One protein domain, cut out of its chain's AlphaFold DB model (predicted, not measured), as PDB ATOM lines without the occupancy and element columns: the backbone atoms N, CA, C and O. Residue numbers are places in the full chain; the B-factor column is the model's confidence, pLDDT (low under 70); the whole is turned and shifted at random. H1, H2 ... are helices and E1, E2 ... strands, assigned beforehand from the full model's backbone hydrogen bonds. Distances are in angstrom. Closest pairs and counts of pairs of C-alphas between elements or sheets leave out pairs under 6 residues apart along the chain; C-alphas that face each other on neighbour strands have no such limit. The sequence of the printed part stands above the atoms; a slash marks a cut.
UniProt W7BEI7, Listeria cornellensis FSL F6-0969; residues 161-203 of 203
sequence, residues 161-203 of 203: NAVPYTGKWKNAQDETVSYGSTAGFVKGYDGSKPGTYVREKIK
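Overview. This is residues 161 to 203 of the 203 residues of a protein of Listeria cornellensis FSL F6-0969 (UniProt W7BEI7). A small two-stranded antiparallel ribbon, E1 beside E2, has one short helix, H1, packed over one face, mostly at E1. Residues 178 to 179, in the link from E1 to H1, add a short antiparallel pairing with residues 169 to 170 of E1. The printed part has 43 residues, with two named strands and one named helix in the order E1, H1, E2; the sheet order is E1 - E2. The class is mixed, helices and strands, with 21 residues, under half, in named elements. The whole is compact, with a radius of gyration of the C-alphas of 10.0 A and spans of 30 by 20 by 13 A.

Along the chain. E1 is residues 165 to 171, 15.2 A from its first C-alpha at (23.502, -24.055, -44.155) to its last. H1 is residues 182 to 188, 9.6 A long, with C-alpha 182 at (33.020, -30.030, -42.343). E2 is residues 195 to 201, 18.2 A long, ending with C-alpha 201 at (23.948, -19.914, -42.839).

Arrangement. E1 and E2 are antiparallel neighbours, with 159 degrees between their N-to-C directions. The C-alphas of Trp 169 and Arg 199 face each other at 4.6 A. N 170 and O 198, and N 200 and O 168, are within hydrogen-bond range, each at 2.9 A. The closest C-alphas of E1 and H1 are those of Trp 169 and Phe 185, 6.7 A apart. In H1 every O i to N i+4 pair is within hydrogen-bond range.

Size, cuts and confidence. The two C-alphas farthest apart, those of Val 163 and Ser 192, are 29.9 A apart. The links E1 to H1, of 10 residues, and H1 to E2, of 6, are short. The printed part has no cut and ends at Lys 203, the chain's last residue. Mean pLDDT of the printed part is 96.9, and no printed residue is under 70.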
ATOM      1  N   ASN A 161      25.251 -29.118 -45.506       95.62
ATOM      2  CA  ASN A 161      25.346 -28.384 -46.774       95.62
ATOM      3  C   ASN A 161      23.983 -28.178 -47.463       95.62
ATOM      4  O   ASN A 161      23.929 -27.765 -48.619       95.62
ATOM      5  N   ALA A 162      22.892 -28.474 -46.756       96.25
ATOM      6  CA  ALA A 162      21.533 -28.160 -47.167       96.25
ATOM      7  C   ALA A 162      21.015 -26.934 -46.402       96.25
ATOM      8  O   ALA A 162      21.467 -26.655 -45.288       96.25
ATOM      9  N   VAL A 163      20.031 -26.241 -46.985       94.38
ATOM     10  CA  VAL A 163      19.337 -25.092 -46.375       94.38
ATOM     11  C   VAL A 163      18.958 -25.412 -44.916       94.38
ATOM     12  O   VAL A 163      18.394 -26.478 -44.664       94.38
ATOM     13  N   PRO A 164      19.254 -24.523 -43.945       96.00
ATOM     14  CA  PRO A 164      19.744 -23.147 -44.102       96.00
ATOM     15  C   PRO A 164      21.274 -22.999 -44.178       96.00
ATOM     16  O   PRO A 164      21.767 -21.878 -44.133       96.00
ATOM     17  N   TYR A 165      22.042 -24.084 -44.254       98.00
ATOM     18  CA  TYR A 165      23.502 -24.055 -44.155       98.00
ATOM     19  C   TYR A 165      24.190 -24.020 -45.519       98.00
ATOM     20  O   TYR A 165      23.704 -24.589 -46.494       98.00
ATOM     21  N   THR A 166      25.368 -23.398 -45.569       97.81
ATOM     22  CA  THR A 166      26.206 -23.363 -46.779       97.81
ATOM     23  C   THR A 166      27.182 -24.540 -46.882       97.81
ATOM     24  O   THR A 166      27.848 -24.688 -47.903       97.81
ATOM     25  N   GLY A 167      27.318 -25.361 -45.831       97.69
ATOM     26  CA  GLY A 167      28.395 -26.354 -45.685       97.69
ATOM     27  C   GLY A 167      29.652 -25.810 -45.005       97.69
ATOM     28  O   GLY A 167      30.479 -26.586 -44.526       97.69
ATOM     29  N   LYS A 168      29.806 -24.483 -44.914       97.94
ATOM     30  CA  LYS A 168      31.039 -23.875 -44.413       97.94
ATOM     31  C   LYS A 168      31.069 -23.731 -42.898       97.94
ATOM     32  O   LYS A 168      30.047 -23.517 -42.244       97.94
ATOM     33  N   TRP A 169      32.287 -23.740 -42.369       98.56
ATOM     34  CA  TRP A 169      32.611 -23.288 -41.018       98.56
ATOM     35  C   TRP A 169      33.417 -21.995 -41.095       98.56
ATOM     36  O   TRP A 169      34.356 -21.913 -41.885       98.56
ATOM     37  N   LYS A 170      33.086 -20.998 -40.274       98.06
ATOM     38  CA  LYS A 170      33.817 -19.724 -40.200       98.06
ATOM     39  C   LYS A 170      34.241 -19.405 -38.776       98.06
ATOM     40  O   LYS A 170      33.501 -19.702 -37.839       98.06
ATOM     41  N   ASN A 171      35.404 -18.786 -38.614       98.31
ATOM     42  CA  ASN A 171      35.800 -18.219 -37.334       98.31
ATOM     43  C   ASN A 171      35.001 -16.922 -37.105       98.31
ATOM     44  O   ASN A 171      35.014 -16.011 -37.927       98.31
ATOM     45  N   ALA A 172      34.266 -16.850 -35.997       97.50
ATOM     46  CA  ALA A 172      33.398 -15.723 -35.671       97.50
ATOM     47  C   ALA A 172      34.172 -14.453 -35.280       97.50
ATOM     48  O   ALA A 172      33.597 -13.368 -35.295       97.50
ATOM     49  N   GLN A 173      35.447 -14.581 -34.904       96.00
ATOM     50  CA  GLN A 173      36.320 -13.455 -34.569       96.00
ATOM     51  C   GLN A 173      37.205 -13.006 -35.746       96.00
ATOM     52  O   GLN A 173      37.742 -11.902 -35.701       96.00
ATOM     53  N   ASP A 174      37.349 -13.830 -36.788       95.00
ATOM     54  CA  ASP A 174      38.128 -13.537 -37.998       95.00
ATOM     55  C   ASP A 174      37.453 -14.181 -39.219       95.00
ATOM     56  O   ASP A 174      37.703 -15.339 -39.553       95.00
ATOM     57  N   GLU A 175      36.590 -13.426 -39.904       87.88
ATOM     58  CA  GLU A 175      35.814 -13.942 -41.042       87.88
ATOM     59  C   GLU A 175      36.677 -14.317 -42.261       87.88
ATOM     60  O   GLU A 175      36.182 -14.973 -43.180       87.88
ATOM     61  N   THR A 176      37.968 -13.956 -42.275       95.06
ATOM     62  CA  THR A 176      38.905 -14.410 -43.316       95.06
ATOM     63  C   THR A 176      39.286 -15.883 -43.145       95.06
ATOM     64  O   THR A 176      39.681 -16.541 -44.108       95.06
ATOM     65  N   VAL A 177      39.113 -16.433 -41.938       97.75
ATOM     66  CA  VAL A 177      39.373 -17.837 -41.621       97.75
ATOM     67  C   VAL A 177      38.081 -18.635 -41.774       97.75
ATOM     68  O   VAL A 177      37.166 -18.568 -40.948       97.75
ATOM     69  N   SER A 178      38.017 -19.444 -42.830       98.00
ATOM     70  CA  SER A 178      36.884 -20.329 -43.093       98.00
ATOM     71  C   SER A 178      37.311 -21.648 -43.731       98.00
ATOM     72  O   SER A 178      38.391 -21.769 -44.308       98.00
ATOM     73  N   TYR A 179      36.433 -22.641 -43.633       98.44
ATOM     74  CA  TYR A 179      36.586 -23.957 -44.234       98.44
ATOM     75  C   TYR A 179      35.361 -24.262 -45.087       98.44
ATOM     76  O   TYR A 179      34.228 -24.096 -44.639       98.44
ATOM     77  N   GLY A 180      35.590 -24.721 -46.320       98.00
ATOM     78  CA  GLY A 180      34.530 -24.944 -47.310       98.00
ATOM     79  C   GLY A 180      33.586 -26.116 -47.013       98.00
ATOM     80  O   GLY A 180      32.546 -26.227 -47.650       98.00
ATOM     81  N   SER A 181      33.958 -26.996 -46.083       98.19
ATOM     82  CA  SER A 181      33.187 -28.172 -45.681       98.19
ATOM     83  C   SER A 181      33.547 -28.585 -44.259       98.19
ATOM     84  O   SER A 181      34.592 -28.190 -43.726       98.19
ATOM     85  N   THR A 182      32.727 -29.437 -43.652       98.12
ATOM     86  CA  THR A 182      33.020 -30.030 -42.343       98.12
ATOM     87  C   THR A 182      34.253 -30.932 -42.405       98.12
ATOM     88  O   THR A 182      35.106 -30.869 -41.523       98.12
ATOM     89  N   ALA A 183      34.421 -31.705 -43.484       97.62
ATOM     90  CA  ALA A 183      35.630 -32.508 -43.688       97.62
ATOM     91  C   ALA A 183      36.898 -31.639 -43.792       97.62
ATOM     92  O   ALA A 183      37.931 -31.965 -43.204       97.62
ATOM     93  N   GLY A 184      36.814 -30.509 -44.507       98.00
ATOM     94  CA  GLY A 184      37.904 -29.542 -44.611       98.00
ATOM     95  C   GLY A 184      38.233 -28.889 -43.270       98.00
ATOM     96  O   GLY A 184      39.404 -28.730 -42.948       98.00
ATOM     97  N   PHE A 185      37.215 -28.578 -42.466       98.50
ATOM     98  CA  PHE A 185      37.386 -28.034 -41.121       98.50
ATOM     99  C   PHE A 185      38.090 -29.015 -40.182       98.50
ATOM    100  O   PHE A 185      39.106 -28.671 -39.582       98.50
ATOM    101  N   VAL A 186      37.604 -30.256 -40.108       98.12
ATOM    102  CA  VAL A 186      38.168 -31.294 -39.232       98.12
ATOM    103  C   VAL A 186      39.618 -31.610 -39.602       98.12
ATOM    104  O   VAL A 186      40.464 -31.726 -38.720       98.12
ATOM    105  N   LYS A 187      39.929 -31.714 -40.901       97.50
ATOM    106  CA  LYS A 187      41.292 -31.989 -41.379       97.50
ATOM    107  C   LYS A 187      42.217 -30.770 -41.287       97.50
ATOM    108  O   LYS A 187      43.419 -30.934 -41.107       97.50
ATOM    109  N   GLY A 188      41.675 -29.571 -41.491       97.62
ATOM    110  CA  GLY A 188      42.441 -28.339 -41.660       97.62
ATOM    111  C   GLY A 188      42.615 -27.505 -40.392       97.62
ATOM    112  O   GLY A 188      43.419 -26.576 -40.404       97.62
ATOM    113  N   TYR A 189      41.882 -27.783 -39.312       98.50
ATOM    114  CA  TYR A 189      42.093 -27.091 -38.043       98.50
ATOM    115  C   TYR A 189      43.356 -27.604 -37.345       98.50
ATOM    116  O   TYR A 189      43.412 -28.724 -36.837       98.50
ATOM    117  N   ASP A 190      44.367 -26.745 -37.281       97.75
ATOM    118  CA  ASP A 190      45.692 -27.042 -36.742       97.75
ATOM    119  C   ASP A 190      46.039 -26.188 -35.515       97.75
ATOM    120  O   ASP A 190      47.208 -26.096 -35.146       97.75
ATOM    121  N   GLY A 191      45.053 -25.529 -34.897       98.00
ATOM    122  CA  GLY A 191      45.242 -24.670 -33.725       98.00
ATOM    123  C   GLY A 191      45.942 -23.328 -33.974       98.00
ATOM    124  O   GLY A 191      46.089 -22.562 -33.024       98.00
ATOM    125  N   SER A 192      46.353 -23.003 -35.205       97.88
ATOM    126  CA  SER A 192      47.011 -21.721 -35.520       97.88
ATOM    127  C   SER A 192      46.069 -20.512 -35.433       97.88
ATOM    128  O   SER A 192      46.516 -19.382 -35.228       97.88
ATOM    129  N   LYS A 193      44.759 -20.748 -35.567       98.00
ATOM    130  CA  LYS A 193      43.690 -19.743 -35.516       98.00
ATOM    131  C   LYS A 193      42.637 -20.135 -34.469       98.00
ATOM    132  O   LYS A 193      41.543 -20.548 -34.835       98.00
ATOM    133  N   PRO A 194      42.939 -20.065 -33.161       98.19
ATOM    134  CA  PRO A 194      41.954 -20.388 -32.131       98.19
ATOM    135  C   PRO A 194      40.754 -19.433 -32.203       98.19
ATOM    136  O   PRO A 194      40.870 -18.296 -32.664       98.19
ATOM    137  N   GLY A 195      39.594 -19.879 -31.729       98.19
ATOM    138  CA  GLY A 195      38.383 -19.063 -31.765       98.19
ATOM    139  C   GLY A 195      37.099 -19.875 -31.732       98.19
ATOM    140  O   GLY A 195      37.106 -21.094 -31.554       98.19
ATOM    141  N   THR A 196      35.983 -19.175 -31.888       98.62
ATOM    142  CA  THR A 196      34.660 -19.775 -32.032       98.62
ATOM    143  C   THR A 196      34.390 -20.011 -33.508       98.62
ATOM    144  O   THR A 196      34.217 -19.067 -34.273       98.62
ATOM    145  N   TYR A 197      34.321 -21.273 -33.899       98.69
ATOM    146  CA  TYR A 197      33.933 -21.691 -35.233       98.69
ATOM    147  C   TYR A 197      32.442 -21.967 -35.270       98.69
ATOM    148  O   TYR A 197      31.944 -22.780 -34.496       98.69
ATOM    149  N   VAL A 198      31.740 -21.302 -36.180       98.50
ATOM    150  CA  VAL A 198      30.295 -21.448 -36.363       98.50
ATOM    151  C   VAL A 198      29.981 -21.909 -37.776       98.50
ATOM    152  O   VAL A 198      30.678 -21.541 -38.728       98.50
ATOM    153  N   ARG A 199      28.914 -22.693 -37.932       97.81
ATOM    154  CA  ARG A 199      28.378 -23.008 -39.258       97.81
ATOM    155  C   ARG A 199      27.817 -21.756 -39.916       97.81
ATOM    156  O   ARG A 199      27.040 -21.013 -39.317       97.81
ATOM    157  N   GLU A 200      28.194 -21.535 -41.167       97.44
ATOM    158  CA  GLU A 200      27.649 -20.446 -41.968       97.44
ATOM    159  C   GLU A 200      26.237 -20.800 -42.464       97.44
ATOM    160  O   GLU A 200      25.974 -21.911 -42.935       97.44
ATOM    161  N   LYS A 201      25.326 -19.828 -42.351       96.12
ATOM    162  CA  LYS A 201      23.948 -19.914 -42.839       96.12
ATOM    163  C   LYS A 201      23.763 -19.007 -44.055       96.12
ATOM    164  O   LYS A 201      24.383 -17.947 -44.140       96.12
ATOM    165  N   ILE A 202      22.916 -19.442 -44.982       93.94
ATOM    166  CA  ILE A 202      22.476 -18.656 -46.136       93.94
ATOM    167  C   ILE A 202      21.712 -17.435 -45.599       93.94
ATOM    168  O   ILE A 202      20.900 -17.577 -44.682       93.94
ATOM    169  N   LYS A 203      22.038 -16.250 -46.123       84.56
ATOM    170  CA  LYS A 203      21.377 -14.984 -45.778       84.56
ATOM    171  C   LYS A 203      20.035 -14.841 -46.482       84.56
ATOM    172  O   LYS A 203      19.929 -15.344 -47.622       84.56
TER     173      LYS A 203